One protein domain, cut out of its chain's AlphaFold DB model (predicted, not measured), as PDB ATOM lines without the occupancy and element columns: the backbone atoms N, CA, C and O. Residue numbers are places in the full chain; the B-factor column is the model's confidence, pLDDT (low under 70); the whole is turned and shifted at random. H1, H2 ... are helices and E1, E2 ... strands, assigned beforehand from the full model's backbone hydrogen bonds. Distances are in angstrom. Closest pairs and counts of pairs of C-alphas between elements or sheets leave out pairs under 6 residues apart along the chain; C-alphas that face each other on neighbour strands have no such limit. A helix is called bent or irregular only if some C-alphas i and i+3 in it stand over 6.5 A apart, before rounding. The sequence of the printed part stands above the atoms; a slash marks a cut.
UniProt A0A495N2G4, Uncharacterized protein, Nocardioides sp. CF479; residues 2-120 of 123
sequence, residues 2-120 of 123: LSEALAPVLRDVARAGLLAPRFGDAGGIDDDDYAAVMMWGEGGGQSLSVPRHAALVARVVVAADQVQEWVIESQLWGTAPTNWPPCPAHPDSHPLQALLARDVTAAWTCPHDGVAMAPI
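Overview. This is residues 2 to 120 of the 123 residues of an uncharacterized protein of Nocardioides sp. CF479 (UniProt A0A495N2G4). One long helix, H2, runs through the middle between two small three-stranded sheets, E1 E2 E3 on one side and E4 E5 E6 on the other, while H1 packs slantwise on H2. The 119 printed residues include, in order, H1 E1 E2 E3 H2 E4 E5 E6; both sheets are antiparallel, in the orders E1 E2 E3 and E4 E5 E6. The class is mixed, helices and strands. The whole is compact, with a radius of gyration of the C-alphas of 14.1 A and spans of 40 by 35 by 20 A.

Along the chain. H1, residues 3 to 15, begins at C-alpha (52.179, -18.322, 100.367), spans 17.9 A and is only just irregular, with C-alphas 5 and 8 6.8 A apart. E1 is residues 22 to 24, E2 34 to 41 (22.2 A) and E3 44 to 51 (23.5 A). H2, residues 56 to 76, spans 28.2 A. E4 is residues 97 to 101, E5 105 to 109 and E6 116 to 119, ending at C-alpha (46.488, -15.579, 116.686).

Arrangement. H2 makes two layers, a helix on one face of a sheet, with each sheet. It runs along E3, at 6 degrees on the local plane and a height over the sheet of 9.1 A; the closest C-alphas are those of Val 50 and Arg 59, 5.6 A. It runs along E4, at 7 degrees on the local plane and a height of 8.4 A; the closest C-alphas are those of Val 61 and Ala 98, 5.2 A. H1 touches H2 with residues 4 to 9 alone, at a steep tilt of 42 degrees, the same way; the closest C-alphas are those of Ala 5 and Val 60, 4.4 A. H1 only grazes the sheet E4 E5 E6, with residues 8 to 12. Each sheet is a meander, each strand the antiparallel neighbour of the one before. N 22 and O 40 are 3.1 A apart, N 37 and O 48 2.9 A, N 99 and O 107 2.9 A, and N 108 and O 118 2.8 A, within hydrogen-bond range. In H2 every O i to N i+4 pair is within range; in H1, 7 of 9.

Size, cuts and confidence. The C-alphas of Asp 30 and Ala 89, the two farthest apart, are 40.6 A apart. The printed part has no cut. The link H2 to E4, residues 77 to 96, is long. Residues 25 to 30 are under pLDDT 70.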
ATOM      1  N   LEU A   2      54.164 -22.121 100.517       88.12
ATOM      2  CA  LEU A   2      54.827 -20.995 101.202       88.12
ATOM      3  C   LEU A   2      53.903 -19.778 101.385       88.12
ATOM      4  O   LEU A   2      53.788 -19.236 102.479       88.12
ATOM      5  N   SER A   3      53.168 -19.410 100.334       91.25
ATOM      6  CA  SER A   3      52.179 -18.322 100.367       91.25
ATOM      7  C   SER A   3      51.133 -18.487 101.476       91.25
ATOM      8  O   SER A   3      50.765 -17.518 102.128       91.25
ATOM      9  N   GLU A   4      50.688 -19.717 101.737       95.31
ATOM     10  CA  GLU A   4      49.746 -20.033 102.821       95.31
ATOM     11  C   GLU A   4      50.345 -19.818 104.215       95.31
ATOM     12  O   GLU A   4      49.625 -19.411 105.122       95.31
ATOM     13  N   ALA A   5      51.644 -20.080 104.387       96.56
ATOM     14  CA  ALA A   5      52.344 -19.845 105.646       96.56
ATOM     15  C   ALA A   5      52.580 -18.345 105.892       96.56
ATOM     16  O   ALA A   5      52.486 -17.887 107.025       96.56
ATOM     17  N   LEU A   6      52.824 -17.577 104.823       97.06
ATOM     18  CA  LEU A   6      53.027 -16.126 104.875       97.06
ATOM     19  C   LEU A   6      51.730 -15.333 105.042       97.06
ATOM     20  O   LEU A   6      51.727 -14.273 105.664       97.06
ATOM     21  N   ALA A   7      50.622 -15.818 104.479       97.62
ATOM     22  CA  ALA A   7      49.378 -15.057 104.412       97.62
ATOM     23  C   ALA A   7      48.891 -14.513 105.772       97.62
ATOM     24  O   ALA A   7      48.406 -13.384 105.790       97.62
ATOM     25  N   PRO A   8      48.990 -15.244 106.903       98.50
ATOM     26  CA  PRO A   8      48.648 -14.699 108.212       98.50
ATOM     27  C   PRO A   8      49.522 -13.519 108.626       98.50
ATOM     28  O   PRO A   8      48.981 -12.443 108.847       98.50
ATOM     29  N   VAL A   9      50.847 -13.670 108.650       98.44
ATOM     30  CA  VAL A   9      51.727 -12.581 109.100       98.44
ATOM     31  C   VAL A   9      51.678 -11.370 108.162       98.44
ATOM     32  O   VAL A   9      51.713 -10.237 108.621       98.44
ATOM     33  N   LEU A  10      51.475 -11.563 106.855       98.12
ATOM     34  CA  LEU A  10      51.291 -10.437 105.930       98.12
ATOM     35  C   LEU A  10      50.001  -9.643 106.193       98.12
ATOM     36  O   LEU A  10      49.955  -8.449 105.899       98.12
ATOM     37  N   ARG A  11      48.961 -10.266 106.768       98.56
ATOM     38  CA  ARG A  11      47.784  -9.522 107.246       98.56
ATOM     39  C   ARG A  11      48.121  -8.655 108.453       98.56
ATOM     40  O   ARG A  11      47.616  -7.540 108.514       98.56
ATOM     41  N   ASP A  12      48.964  -9.148 109.358       98.62
ATOM     42  CA  ASP A  12      49.409  -8.384 110.528       98.62
ATOM     43  C   ASP A  12      50.250  -7.175 110.112       98.62
ATOM     44  O   ASP A  12      50.001  -6.054 110.545       98.62
ATOM     45  N   VAL A  13      51.197  -7.377 109.188       97.94
ATOM     46  CA  VAL A  13      51.999  -6.290 108.601       97.94
ATOM     47  C   VAL A  13      51.085  -5.213 108.007       97.94
ATOM     48  O   VAL A  13      51.232  -4.029 108.311       97.94
ATOM     49  N   ALA A  14      50.090  -5.617 107.212       97.75
ATOM     50  CA  ALA A  14      49.155  -4.683 106.591       97.75
ATOM     51  C   ALA A  14      48.293  -3.922 107.614       97.75
ATOM     52  O   ALA A  14      48.060  -2.725 107.453       97.75
ATOM     53  N   ARG A  15      47.814  -4.590 108.668       97.75
ATOM     54  CA  ARG A  15      47.004  -3.963 109.728       97.75
ATOM     55  C   ARG A  15      47.790  -2.993 110.592       97.75
ATOM     56  O   ARG A  15      47.242  -1.968 110.987       97.75
ATOM     57  N   ALA A  16      49.067  -3.279 110.813       95.88
ATOM     58  CA  ALA A  16      49.987  -2.374 111.482       95.88
ATOM     59  C   ALA A  16      50.361  -1.145 110.628       95.88
ATOM     60  O   ALA A  16      51.073  -0.267 111.107       95.88
ATOM     61  N   GLY A  17      49.897  -1.064 109.373       95.94
ATOM     62  CA  GLY A  17      50.242   0.023 108.453       95.94
ATOM     63  C   GLY A  17      51.689  -0.036 107.957       95.94
ATOM     64  O   GLY A  17      52.212   0.969 107.482       95.94
ATOM     65  N   LEU A  18      52.332  -1.200 108.077       95.00
ATOM     66  CA  LEU A  18      53.702  -1.441 107.642       95.00
ATOM     67  C   LEU A  18      53.732  -1.873 106.173       95.00
ATOM     68  O   LEU A  18      52.759  -2.399 105.626       95.00
ATOM     69  N   LEU A  19      54.873  -1.668 105.521       93.56
ATOM     70  CA  LEU A  19      55.057  -2.068 104.133       93.56
ATOM     71  C   LEU A  19      55.325  -3.572 104.058       93.56
ATOM     72  O   LEU A  19      56.186  -4.105 104.755       93.56
ATOM     73  N   ALA A  20      54.597  -4.275 103.192       92.25
ATOM     74  CA  ALA A  20      54.867  -5.686 102.946       92.25
ATOM     75  C   ALA A  20      56.208  -5.866 102.204       92.25
ATOM     76  O   ALA A  20      56.498  -5.087 101.288       92.25
ATOM     77  N   PRO A  21      56.999  -6.907 102.535       92.44
ATOM     78  CA  PRO A  21      58.196  -7.230 101.775       92.44
ATOM     79  C   PRO A  21      57.844  -7.566 100.329       92.44
ATOM     80  O   PRO A  21      56.802  -8.159 100.028       92.44
ATOM     81  N   ARG A  22      58.754  -7.235  99.413       92.75
ATOM     82  CA  ARG A  22      58.689  -7.738  98.041       92.75
ATOM     83  C   ARG A  22      59.303  -9.130  97.988       92.75
ATOM     84  O   ARG A  22      60.432  -9.311  98.425       92.75
ATOM     85  N   PHE A  23      58.601 -10.082  97.388       91.50
ATOM     86  CA  PHE A  23      59.081 -11.457  97.250       91.50
ATOM     87  C   PHE A  23      59.656 -11.717  95.852       91.50
ATOM     88  O   PHE A  23      59.129 -11.202  94.864       91.50
ATOM     89  N   GLY A  24      60.717 -12.520  95.756       85.88
ATOM     90  CA  GLY A  24      61.275 -12.967  94.477       85.88
ATOM     91  C   GLY A  24      62.243 -14.146  94.604       85.88
ATOM     92  O   GLY A  24      62.786 -14.400  95.675       85.88
ATOM     93  N   ASP A  25      62.480 -14.839  93.490       69.19
ATOM     94  CA  ASP A  25      63.179 -16.138  93.446       69.19
ATOM     95  C   ASP A  25      64.715 -16.054  93.360       69.19
ATOM     96  O   ASP A  25      65.389 -17.062  93.162       69.19
ATOM     97  N   ALA A  26      65.309 -14.866  93.480       55.50
ATOM     98  CA  ALA A  26      66.752 -14.703  93.312       55.50
ATOM     99  C   ALA A  26      67.544 -15.272  94.508       55.50
ATOM    100  O   ALA A  26      67.922 -14.525  95.400       55.50
ATOM    101  N   GLY A  27      67.837 -16.577  94.503       57.75
ATOM    102  CA  GLY A  27      68.872 -17.171  95.359       57.75
ATOM    103  C   GLY A  27      68.424 -17.636  96.746       57.75
ATOM    104  O   GLY A  27      69.225 -17.592  97.678       57.75
ATOM    105  N   GLY A  28      67.180 -18.104  96.891       54.22
ATOM    106  CA  GLY A  28      66.837 -18.946  98.043       54.22
ATOM    107  C   GLY A  28      67.745 -20.182  98.088       54.22
ATOM    108  O   GLY A  28      68.205 -20.648  97.045       54.22
ATOM    109  N   ILE A  29      68.033 -20.699  99.286       59.12
ATOM    110  CA  ILE A  29      68.762 -21.966  99.423       59.12
ATOM    111  C   ILE A  29      67.914 -23.049  98.744       59.12
ATOM    112  O   ILE A  29      66.759 -23.251  99.124       59.12
ATOM    113  N   ASP A  30      68.478 -23.696  97.725       65.56
ATOM    114  CA  ASP A  30      67.858 -24.832  97.043       65.56
ATOM    115  C   ASP A  30      68.033 -26.073  97.927       65.56
ATOM    116  O   ASP A  30      69.019 -26.805  97.832       65.56
ATOM    117  N   ASP A  31      67.124 -26.208  98.890       77.56
ATOM    118  CA  ASP A  31      67.026 -27.339  99.804       77.56
ATOM    119  C   ASP A  31      65.630 -27.954  99.658       77.56
ATOM    120  O   ASP A  31      64.610 -27.288  99.867       77.56
ATOM    121  N   ASP A  32      65.581 -29.234  99.290       83.19
ATOM    122  CA  ASP A  32      64.332 -29.970  99.098       83.19
ATOM    123  C   ASP A  32      63.487 -30.028 100.383       83.19
ATOM    124  O   ASP A  32      62.259 -30.088 100.294       83.19
ATOM    125  N   ASP A  33      64.092 -29.906 101.567       90.44
ATOM    126  CA  ASP A  33      63.376 -29.908 102.845       90.44
ATOM    127  C   ASP A  33      62.714 -28.557 103.167       90.44
ATOM    128  O   ASP A  33      61.809 -28.490 104.014       90.44
ATOM    129  N   TYR A  34      63.083 -27.479 102.464       90.31
ATOM    130  CA  TYR A  34      62.613 -26.118 102.729       90.31
ATOM    131  C   TYR A  34      61.980 -25.457 101.505       90.31
ATOM    132  O   TYR A  34      62.461 -25.526 100.381       90.31
ATOM    133  N   ALA A  35      60.861 -24.767 101.713       90.06
ATOM    134  CA  ALA A  35      60.343 -23.820 100.734       90.06
ATOM    135  C   ALA A  35      60.911 -22.440 101.063       90.06
ATOM    136  O   ALA A  35      60.622 -21.922 102.142       90.06
ATOM    137  N   ALA A  36      61.690 -21.862 100.147       90.31
ATOM    138  CA  ALA A  36      62.385 -20.598 100.356       90.31
ATOM    139  C   ALA A  36      62.035 -19.540  99.301       90.31
ATOM    140  O   ALA A  36      61.649 -19.865  98.180       90.31
ATOM    141  N   VAL A  37      62.168 -18.269  99.678       91.25
ATOM    142  CA  VAL A  37      62.016 -17.091  98.816       91.25
ATOM    143  C   VAL A  37      62.866 -15.952  99.375       91.25
ATOM    144  O   VAL A  37      63.087 -15.891 100.581       91.25
ATOM    145  N   MET A  38      63.305 -15.011  98.542       92.31
ATOM    146  CA  MET A  38      63.904 -13.777  99.054       92.31
ATOM    147  C   MET A  38      62.832 -12.741  99.385       92.31
ATOM    148  O   MET A  38      61.957 -12.465  98.562       92.31
ATOM    149  N   MET A  39      62.946 -12.132 100.562       93.50
ATOM    150  CA  MET A  39      62.249 -10.914 100.968       93.50
ATOM    151  C   MET A  39      63.141  -9.707 100.710       93.50
ATOM    152  O   MET A  39      64.290  -9.691 101.134       93.50
ATOM    153  N   TRP A  40      62.611  -8.685 100.048       91.12
ATOM    154  CA  TRP A  40      63.340  -7.471  99.697       91.12
ATOM    155  C   TRP A  40      62.677  -6.232 100.297       91.12
ATOM    156  O   TRP A  40      61.461  -6.051 100.174       91.12
ATOM    157  N   GLY A  41      63.506  -5.362 100.873       86.75
ATOM    158  CA  GLY A  41      63.172  -4.007 101.312       86.75
ATOM    159  C   GLY A  41      64.179  -2.982 100.795       86.75
ATOM    160  O   GLY A  41      65.064  -3.311 100.007       86.75
ATOM    161  N   GLU A  42      64.061  -1.734 101.247       79.56
ATOM    162  CA  GLU A  42      64.995  -0.665 100.853       79.56
ATOM    163  C   GLU A  42      66.423  -0.909 101.372       79.56
ATOM    164  O   GLU A  42      67.389  -0.533 100.712       79.56
ATOM    165  N   GLY A  43      66.558  -1.586 102.517       75.00
ATOM    166  CA  GLY A  43      67.840  -1.890 103.160       75.00
ATOM    167  C   GLY A  43      68.555  -3.149 102.654       75.00
ATOM    168  O   GLY A  43      69.676  -3.409 103.083       75.00
ATOM    169  N   GLY A  44      67.944  -3.929 101.755       84.31
ATOM    170  CA  GLY A  44      68.525  -5.174 101.246       84.31
ATOM    171  C   GLY A  44      67.545  -6.344 101.198       84.31
ATOM    172  O   GLY A  44      66.324  -6.164 101.230       84.31
ATOM    173  N   GLY A  45      68.101  -7.549 101.057       88.75
ATOM    174  CA  GLY A  45      67.346  -8.794 100.942       88.75
ATOM    175  C   GLY A  45      67.664  -9.777 102.063       88.75
ATOM    176  O   GLY A  45      68.827  -9.954 102.412       88.75
ATOM    177  N   GLN A  46      66.635 -10.453 102.568       91.31
ATOM    178  CA  GLN A  46      66.724 -11.538 103.544       91.31
ATOM    179  C   GLN A  46      66.071 -12.791 102.955       91.31
ATOM    180  O   GLN A  46      64.998 -12.715 102.356       91.31
ATOM    181  N   SER A  47      66.709 -13.951 103.108       92.12
ATOM    182  CA  SER A  47      66.083 -15.224 102.741       92.12
ATOM    183  C   SER A  47      65.013 -15.574 103.769       92.12
ATOM    184  O   SER A  47      65.276 -15.527 104.968       92.12
ATOM    185  N   LEU A  48      63.824 -15.945 103.300       93.44
ATOM    186  CA  LEU A  48      62.785 -16.557 104.112       93.44
ATOM    187  C   LEU A  48      62.637 -18.011 103.701       93.44
ATOM    188  O   LEU A  48      62.452 -18.303 102.522       93.44
ATOM    189  N   SER A  49      62.648 -18.919 104.670       93.81
ATOM    190  CA  SER A  49      62.464 -20.345 104.415       93.81
ATOM    191  C   SER A  49      61.574 -21.001 105.465       93.81
ATOM    192  O   SER A  49      61.599 -20.642 106.638       93.81
ATOM    193  N   VAL A  50      60.752 -21.964 105.048       94.19
ATOM    194  CA  VAL A  50      59.927 -22.770 105.959       94.19
ATOM    195  C   VAL A  50      60.097 -24.260 105.658       94.19
ATOM    196  O   VAL A  50      60.170 -24.630 104.485       94.19
ATOM    197  N   PRO A  51      60.098 -25.136 106.677       94.06
ATOM    198  CA  PRO A  51      60.219 -26.579 106.468       94.06
ATOM    199  C   PRO A  51      58.984 -27.127 105.741       94.06
ATOM    200  O   PRO A  51      57.860 -26.994 106.234       94.06
ATOM    201  N   ARG A  52      59.157 -27.770 104.579       91.56
ATOM    202  CA  ARG A  52      58.045 -28.235 103.720       91.56
ATOM    203  C   ARG A  52      57.159 -29.257 104.413       91.56
ATOM    204  O   ARG A  52      55.936 -29.198 104.283       91.56
ATOM    205  N   HIS A  53      57.770 -30.159 105.171       93.12
ATOM    206  CA  HIS A  53      57.097 -31.298 105.794       93.12
ATOM    207  C   HIS A  53      56.458 -30.980 107.153       93.12
ATOM    208  O   HIS A  53      55.740 -31.814 107.701       93.12
ATOM    209  N   ALA A  54      56.665 -29.774 107.690       94.44
ATOM    210  CA  ALA A  54      56.024 -29.362 108.932       94.44
ATOM    211  C   ALA A  54      54.525 -29.082 108.741       94.44
ATOM    212  O   ALA A  54      54.068 -28.701 107.657       94.44
ATOM    213  N   ALA A  55      53.750 -29.218 109.822       95.62
ATOM    214  CA  ALA A  55      52.349 -28.809 109.841       95.62
ATOM    215  C   ALA A  55      52.214 -27.320 109.477       95.62
ATOM    216  O   ALA A  55      53.064 -26.505 109.837       95.62
ATOM    217  N   LEU A  56      51.120 -26.944 108.803       95.75
ATOM    218  CA  LEU A  56      50.918 -25.565 108.339       95.75
ATOM    219  C   LEU A  56      51.074 -24.539 109.472       95.75
ATOM    220  O   LEU A  56      51.735 -23.528 109.274       95.75
ATOM    221  N   VAL A  57      50.530 -24.817 110.658       97.00
ATOM    222  CA  VAL A  57      50.631 -23.920 111.824       97.00
ATOM    223  C   VAL A  57      52.074 -23.698 112.281       97.00
ATOM    224  O   VAL A  57      52.437 -22.577 112.615       97.00
ATOM    225  N   ALA A  58      52.924 -24.724 112.217       97.12
ATOM    226  CA  ALA A  58      54.345 -24.589 112.521       97.12
ATOM    227  C   ALA A  58      55.064 -23.759 111.446       97.12
ATOM    228  O   ALA A  58      55.868 -22.891 111.770       97.12
ATOM    229  N   ARG A  59      54.717 -23.954 110.165       97.25
ATOM    230  CA  ARG A  59      55.254 -23.122 109.076       97.25
ATOM    231  C   ARG A  59      54.845 -21.655 109.214       97.25
ATOM    232  O   ARG A  59      55.651 -20.791 108.899       97.25
ATOM    233  N   VAL A  60      53.629 -21.371 109.691       98.44
ATOM    234  CA  VAL A  60      53.174 -19.998 109.976       98.44
ATOM    235  C   VAL A  60      54.021 -19.360 111.076       98.44
ATOM    236  O   VAL A  60      54.422 -18.216 110.916       98.44
ATOM    237  N   VAL A  61      54.333 -20.087 112.155       98.56
ATOM    238  CA  VAL A  61      55.214 -19.583 113.225       98.56
ATOM    239  C   VAL A  61      56.599 -19.235 112.678       98.56
ATOM    240  O   VAL A  61      57.061 -18.117 112.869       98.56
ATOM    241  N   VAL A  62      57.216 -20.152 111.927       97.88
ATOM    242  CA  VAL A  62      58.547 -19.937 111.330       97.88
ATOM    243  C   VAL A  62      58.550 -18.772 110.334       97.88
ATOM    244  O   VAL A  62      59.491 -17.982 110.304       97.88
ATOM    245  N   ALA A  63      57.502 -18.642 109.517       97.81
ATOM    246  CA  ALA A  63      57.363 -17.518 108.596       97.81
ATOM    247  C   ALA A  63      57.180 -16.188 109.343       97.81
ATOM    248  O   ALA A  63      57.735 -15.173 108.932       97.81
ATOM    249  N   ALA A  64      56.398 -16.186 110.424       98.56
ATOM    250  CA  ALA A  64      56.108 -14.984 111.187       98.56
ATOM    251  C   ALA A  64      57.333 -14.441 111.927       98.56
ATOM    252  O   ALA A  64      57.527 -13.232 111.933       98.56
ATOM    253  N   ASP A  65      58.163 -15.326 112.476       98.31
ATOM    254  CA  ASP A  65      59.434 -14.982 113.119       98.31
ATOM    255  C   ASP A  65      60.389 -14.267 112.142       98.31
ATOM    256  O   ASP A  65      60.820 -13.143 112.386       98.31
ATOM    257  N   GLN A  66      60.600 -14.845 110.955       97.94
ATOM    258  CA  GLN A  66      61.457 -14.243 109.922       97.94
ATOM    259  C   GLN A  66      60.892 -12.927 109.369       97.94
ATOM    260  O   GLN A  66      61.639 -11.983 109.113       97.94
ATOM    261  N   VAL A  67      59.571 -12.827 109.173       97.69
ATOM    262  CA  VAL A  67      58.945 -11.566 108.732       97.69
ATOM    263  C   VAL A  67      59.045 -10.495 109.819       97.69
ATOM    264  O   VAL A  67      59.226  -9.324 109.495       97.69
ATOM    265  N   GLN A  68      58.941 -10.872 111.093       97.81
ATOM    266  CA  GLN A  68      59.110  -9.957 112.216       97.81
ATOM    267  C   GLN A  68      60.518  -9.385 112.280       97.81
ATOM    268  O   GLN A  68      60.658  -8.165 112.366       97.81
ATOM    269  N   GLU A  69      61.537 -10.234 112.197       96.00
ATOM    270  CA  GLU A  69      62.928  -9.791 112.118       96.00
ATOM    271  C   GLU A  69      63.111  -8.806 110.957       96.00
ATOM    272  O   GLU A  69      63.540  -7.670 111.167       96.00
ATOM    273  N   TRP A  70      62.644  -9.176 109.760       96.06
ATOM    274  CA  TRP A  70      62.729  -8.316 108.583       96.06
ATOM    275  C   TRP A  70      62.039  -6.959 108.782       96.06
ATOM    276  O   TRP A  70      62.594  -5.927 108.404       96.06
ATOM    277  N   VAL A  71      60.839  -6.931 109.375       95.56
ATOM    278  CA  VAL A  71      60.108  -5.691 109.689       95.56
ATOM    279  C   VAL A  71      60.916  -4.815 110.642       95.56
ATOM    280  O   VAL A  71      61.064  -3.614 110.400       95.56
ATOM    281  N   ILE A  72      61.433  -5.401 111.723       94.25
ATOM    282  CA  ILE A  72      62.178  -4.667 112.746       94.25
ATOM    283  C   ILE A  72      63.430  -4.048 112.133       94.25
ATOM    284  O   ILE A  72      63.639  -2.843 112.275       94.25
ATOM    285  N   GLU A  73      64.224  -4.838 111.416       92.88
ATOM    286  CA  GLU A  73      65.488  -4.384 110.841       92.88
ATOM    287  C   GLU A  73      65.296  -3.423 109.666       92.88
ATOM    288  O   GLU A  73      66.003  -2.421 109.564       92.88
ATOM    289  N   SER A  74      64.329  -3.694 108.785       91.62
ATOM    290  CA  SER A  74      64.180  -2.945 107.531       91.62
ATOM    291  C   SER A  74      63.319  -1.691 107.653       91.62
ATOM    292  O   SER A  74      63.450  -0.802 106.813       91.62
ATOM    293  N   GLN A  75      62.398  -1.622 108.623       91.62
ATOM    294  CA  GLN A  75      61.415  -0.531 108.700       91.62
ATOM    295  C   GLN A  75      61.436   0.242 110.013       91.62
ATOM    296  O   GLN A  75      61.181   1.446 109.989       91.62
ATOM    297  N   LEU A  76      61.692  -0.422 111.143       92.69
ATOM    298  CA  LEU A  76      61.543   0.192 112.469       92.69
ATOM    299  C   LEU A  76      62.875   0.665 113.052       92.69
ATOM    300  O   LEU A  76      62.916   1.650 113.792       92.69
ATOM    301  N   TRP A  77      63.974  -0.016 112.726       91.12
ATOM    302  CA  TRP A  77      65.283   0.294 113.280       91.12
ATOM    303  C   TRP A  77      65.711   1.733 112.959       91.12
ATOM    304  O   TRP A  77      65.909   2.113 111.807       91.12
ATOM    305  N   GLY A  78      65.862   2.551 114.004       90.44
ATOM    306  CA  GLY A  78      66.261   3.958 113.894       90.44
ATOM    307  C   GLY A  78      65.138   4.943 113.540       90.44
ATOM    308  O   GLY A  78      65.410   6.142 113.473       90.44
ATOM    309  N   THR A  79      63.896   4.486 113.347       91.00
ATOM    310  CA  THR A  79      62.761   5.328 112.912       91.00
ATOM    311  C   THR A  79      61.545   5.243 113.839       91.00
ATOM    312  O   THR A  79      60.820   6.228 113.978       91.00
ATOM    313  N   ALA A  80      61.321   4.098 114.486       92.44
ATOM    314  CA  ALA A  80      60.140   3.810 115.297       92.44
ATOM    315  C   ALA A  80      60.462   2.787 116.410       92.44
ATOM    316  O   ALA A  80      61.545   2.196 116.413       92.44
ATOM    317  N   PRO A  81      59.552   2.555 117.376       94.19
ATOM    318  CA  PRO A  81      59.701   1.462 118.334       94.19
ATOM    319  C   PRO A  81      59.883   0.109 117.630       94.19
ATOM    320  O   PRO A  81      59.113  -0.251 116.744       94.19
ATOM    321  N   THR A  82      60.894  -0.655 118.042       95.50
ATOM    322  CA  THR A  82      61.287  -1.946 117.441       95.50
ATOM    323  C   THR A  82      60.585  -3.145 118.079       95.50
ATOM    324  O   THR A  82      61.051  -4.279 117.998       95.50
ATOM    325  N   ASN A  83      59.457  -2.913 118.742       95.62
ATOM    326  CA  ASN A  83      58.732  -3.916 119.509       95.62
ATOM    327  C   ASN A  83      57.504  -4.454 118.766       95.62
ATOM    328  O   ASN A  83      56.505  -4.770 119.398       95.62
ATOM    329  N   TRP A  84      57.546  -4.550 117.440       97.50
ATOM    330  CA  TRP A  84      56.410  -5.044 116.664       97.50
ATOM    331  C   TRP A  84      56.333  -6.587 116.628       97.50
ATOM    332  O   TRP A  84      57.366  -7.220 116.413       97.50
ATOM    333  N   PRO A  85      55.134  -7.200 116.752       98.06
ATOM    334  CA  PRO A  85      53.899  -6.576 117.229       98.06
ATOM    335  C   PRO A  85      54.001  -6.224 118.720       98.06
ATOM    336  O   PRO A  85      54.506  -7.046 119.493       98.06
ATOM    337  N   PRO A  86      53.517  -5.041 119.145       97.31
ATOM    338  CA  PRO A  86      53.629  -4.616 120.535       97.31
ATOM    339  C   PRO A  86      52.804  -5.519 121.444       97.31
ATOM    340  O   PRO A  86      51.665  -5.876 121.140       97.31
ATOM    341  N   CYS A  87      53.374  -5.880 122.592       97.56
ATOM    342  CA  CYS A  87      52.652  -6.645 123.597       97.56
ATOM    343  C   CYS A  87      51.558  -5.787 124.253       97.56
ATOM    344  O   CYS A  87      51.895  -4.783 124.873       97.56
ATOM    345  N   PRO A  88      50.269  -6.182 124.240       96.31
ATOM    346  CA  PRO A  88      49.210  -5.391 124.877       96.31
ATOM    347  C   PRO A  88      49.393  -5.214 126.392       96.31
ATOM    348  O   PRO A  88      48.958  -4.210 126.948       96.31
ATOM    349  N   ALA A  89      50.033  -6.182 127.058       96.88
ATOM    350  CA  ALA A  89      50.352  -6.101 128.484       96.88
ATOM    351  C   ALA A  89      51.584  -5.221 128.767       96.88
ATOM    352  O   ALA A  89      51.667  -4.605 129.827       96.88
ATOM    353  N   HIS A  90      52.518  -5.132 127.812       96.31
ATOM    354  CA  HIS A  90      53.784  -4.403 127.943       96.31
ATOM    355  C   HIS A  90      54.083  -3.599 126.659       96.31
ATOM    356  O   HIS A  90      55.044  -3.909 125.944       96.31
ATOM    357  N   PRO A  91      53.258  -2.581 126.341       93.56
ATOM    358  CA  PRO A  91      53.209  -1.958 125.014       93.56
ATOM    359  C   PRO A  91      54.482  -1.219 124.608       93.56
ATOM    360  O   PRO A  91      54.692  -1.023 123.419       93.56
ATOM    361  N   ASP A  92      55.343  -0.873 125.566       94.44
ATOM    362  CA  ASP A  92      56.583  -0.119 125.337       94.44
ATOM    363  C   ASP A  92      57.847  -0.937 125.658       94.44
ATOM    364  O   ASP A  92      58.933  -0.379 125.793       94.44
ATOM    365  N   SER A  93      57.718  -2.258 125.844       94.88
ATOM    366  CA  SER A  93      58.816  -3.087 126.363       94.88
ATOM    367  C   SER A  93      59.408  -4.038 125.330       94.88
ATOM    368  O   SER A  93      60.605  -3.979 125.059       94.88
ATOM    369  N   HIS A  94      58.596  -4.940 124.780       95.62
ATOM    370  CA  HIS A  94      59.094  -6.048 123.975       95.62
ATOM    371  C   HIS A  94      58.120  -6.404 122.847       95.62
ATOM    372  O   HIS A  94      56.906  -6.211 122.998       95.62
ATOM    373  N   PRO A  95      58.626  -6.950 121.729       97.50
ATOM    374  CA  PRO A  95      57.763  -7.565 120.737       97.50
ATOM    375  C   PRO A  95      57.105  -8.826 121.304       97.50
ATOM    376  O   PRO A  95      57.607  -9.462 122.238       97.50
ATOM    377  N   LEU A  96      55.954  -9.193 120.750       98.44
ATOM    378  CA  LEU A  96      55.414 -10.540 120.902       98.44
ATOM    379  C   LEU A  96      56.264 -11.531 120.098       98.44
ATOM    380  O   LEU A  96      56.772 -11.186 119.042       98.44
ATOM    381  N   GLN A  97      56.384 -12.770 120.568       98.25
ATOM    382  CA  GLN A  97      57.078 -13.847 119.858       98.25
ATOM    383  C   GLN A  97      56.091 -14.717 119.086       98.25
ATOM    384  O   GLN A  97      55.012 -15.035 119.595       98.25
ATOM    385  N   ALA A  98      56.462 -15.148 117.883       98.44
ATOM    386  CA  ALA A  98      55.708 -16.161 117.159       98.44
ATOM    387  C   ALA A  98      55.944 -17.532 117.813       98.44
ATOM    388  O   ALA A  98      57.057 -18.048 117.799       98.44
ATOM    389  N   LEU A  99      54.903 -18.143 118.384       98.00
ATOM    390  CA  LEU A  99      54.980 -19.465 119.014       98.00
ATOM    391  C   LEU A  99      53.731 -20.302 118.716       98.00
ATOM    392  O   LEU A  99      52.673 -19.787 118.348       98.00
ATOM    393  N   LEU A 100      53.842 -21.620 118.901       97.31
ATOM    394  CA  LEU A 100      52.682 -22.508 118.914       97.31
ATOM    395  C   LEU A 100      52.009 -22.464 120.290       97.31
ATOM    396  O   LEU A 100      52.526 -22.980 121.277       97.31
ATOM    397  N   ALA A 101      50.814 -21.890 120.351       93.31
ATOM    398  CA  ALA A 101      49.945 -21.978 121.509       93.31
ATOM    399  C   ALA A 101      49.238 -23.340 121.533       93.31
ATOM    400  O   ALA A 101      48.517 -23.705 120.595       93.31
ATOM    401  N   ARG A 102      49.421 -24.075 122.640       88.38
ATOM    402  CA  ARG A 102      48.821 -25.403 122.883       88.38
ATOM    403  C   ARG A 102      49.069 -26.390 121.731       88.38
ATOM    404  O   ARG A 102      48.182 -27.168 121.398       88.38
ATOM    405  N   ASP A 103      50.229 -26.286 121.081       83.06
ATOM    406  CA  ASP A 103      50.690 -27.131 119.967       83.06
ATOM    407  C   ASP A 103      49.820 -27.137 118.694       83.06
ATOM    408  O   ASP A 103      50.104 -27.878 117.755       83.06
ATOM    409  N   VAL A 104      48.773 -26.306 118.616       91.50
ATOM    410  CA  VAL A 104      47.809 -26.340 117.495       91.50
ATOM    411  C   VAL A 104      47.462 -24.973 116.916       91.50
ATOM    412  O   VAL A 104      46.835 -24.907 115.863       91.50
ATOM    413  N   THR A 105      47.843 -23.876 117.571       95.12
ATOM    414  CA  THR A 105      47.534 -22.513 117.110       95.12
ATOM    415  C   THR A 105      48.811 -21.699 116.973       95.12
ATOM    416  O   THR A 105      49.536 -21.539 117.945       95.12
ATOM    417  N   ALA A 106      49.076 -21.145 115.792       98.19
ATOM    418  CA  ALA A 106      50.144 -20.163 115.620       98.19
ATOM    419  C   ALA A 106      49.713 -18.829 116.253       98.19
ATOM    420  O   ALA A 106      48.688 -18.263 115.855       98.19
ATOM    421  N   ALA A 107      50.457 -18.348 117.247       98.50
ATOM    422  CA  ALA A 107      50.078 -17.192 118.052       98.50
ATOM    423  C   ALA A 107      51.254 -16.249 118.330       98.50
ATOM    424  O   ALA A 107      52.389 -16.679 118.532       98.50
ATOM    425  N   TRP A 108      50.932 -14.965 118.429       98.62
ATOM    426  CA  TRP A 108      51.776 -13.956 119.046       98.62
ATOM    427  C   TRP A 108      51.689 -14.092 120.565       98.62
ATOM    428  O   TRP A 108      50.619 -13.949 121.161       98.62
ATOM    429  N   THR A 109      52.817 -14.400 121.190       98.50
ATOM    430  CA  THR A 109      52.919 -14.779 122.599       98.50
ATOM    431  C   THR A 109      53.800 -13.789 123.341       98.50
ATOM    432  O   THR A 109      54.840 -13.373 122.839       98.50
ATOM    433  N   CYS A 110      53.386 -13.387 124.538       97.94
ATOM    434  CA  CYS A 110      54.202 -12.537 125.393       97.94
ATOM    435  C   CYS A 110      55.436 -13.323 125.869       97.94
ATOM    436  O   CYS A 110      55.252 -14.311 126.581       97.94
ATOM    437  N   PRO A 111      56.674 -12.910 125.535       96.88
ATOM    438  CA  PRO A 111      57.883 -13.573 126.031       96.88
ATOM    439  C   PRO A 111      58.037 -13.496 127.552       96.88
ATOM    440  O   PRO A 111      58.662 -14.369 128.146       96.88
ATOM    441  N   HIS A 112      57.483 -12.461 128.189       96.69
ATOM    442  CA  HIS A 112      57.576 -12.283 129.636       96.69
ATOM    443  C   HIS A 112      56.611 -13.209 130.394       96.69
ATOM    444  O   HIS A 112      57.005 -13.869 131.351       96.69
ATOM    445  N   ASP A 113      55.356 -13.293 129.942       95.25
ATOM    446  CA  ASP A 113      54.296 -14.012 130.666       95.25
ATOM    447  C   ASP A 113      54.025 -15.418 130.111       95.25
ATOM    448  O   ASP A 113      53.300 -16.200 130.723       95.25
ATOM    449  N   GLY A 114      54.537 -15.736 128.918       95.12
ATOM    450  CA  GLY A 114      54.239 -16.982 128.201       95.12
ATOM    451  C   GLY A 114      52.789 -17.089 127.711       95.12
ATOM    452  O   GLY A 114      52.328 -18.172 127.350       95.12
ATOM    453  N   VAL A 115      52.041 -15.982 127.718       96.50
ATOM    454  CA  VAL A 115      50.614 -15.943 127.371       96.50
ATOM    455  C   VAL A 115      50.432 -15.623 125.892       96.50
ATOM    456  O   VAL A 115      50.951 -14.621 125.396       96.50
ATOM    457  N   ALA A 116      49.658 -16.451 125.189       97.56
ATOM    458  CA  ALA A 116      49.223 -16.173 123.823       97.56
ATOM    459  C   ALA A 116      48.263 -14.972 123.820       97.56
ATOM    460  O   ALA A 116      47.167 -15.054 124.376       97.56
ATOM    461  N   MET A 117      48.680 -13.871 123.199       97.44
ATOM    462  CA  MET A 117      47.931 -12.614 123.170       97.44
ATOM    463  C   MET A 117      46.955 -12.562 121.995       97.44
ATOM    464  O   MET A 117      45.829 -12.093 122.146       97.44
ATOM    465  N   ALA A 118      47.367 -13.069 120.831       97.44
ATOM    466  CA  ALA A 118      46.534 -13.104 119.633       97.44
ATOM    467  C   ALA A 118      46.985 -14.210 118.662       97.44
ATOM    468  O   ALA A 118      48.169 -14.548 118.633       97.44
ATOM    469  N   PRO A 119      46.085 -14.765 117.831       98.06
ATOM    470  CA  PRO A 119      46.488 -15.579 116.686       98.06
ATOM    471  C   PRO A 119      47.354 -14.775 115.706       98.06
ATOM    472  O   PRO A 119      47.136 -13.579 115.523       98.06
ATOM    473  N   ILE A 120      48.288 -15.430 115.018       98.69
ATOM    474  CA  ILE A 120      49.009 -14.792 113.906       98.69
ATOM    475  C   ILE A 120      48.017 -14.540 112.760       98.69
ATOM    476  O   ILE A 120      47.245 -15.425 112.376       98.69
TER     477      ILE A 120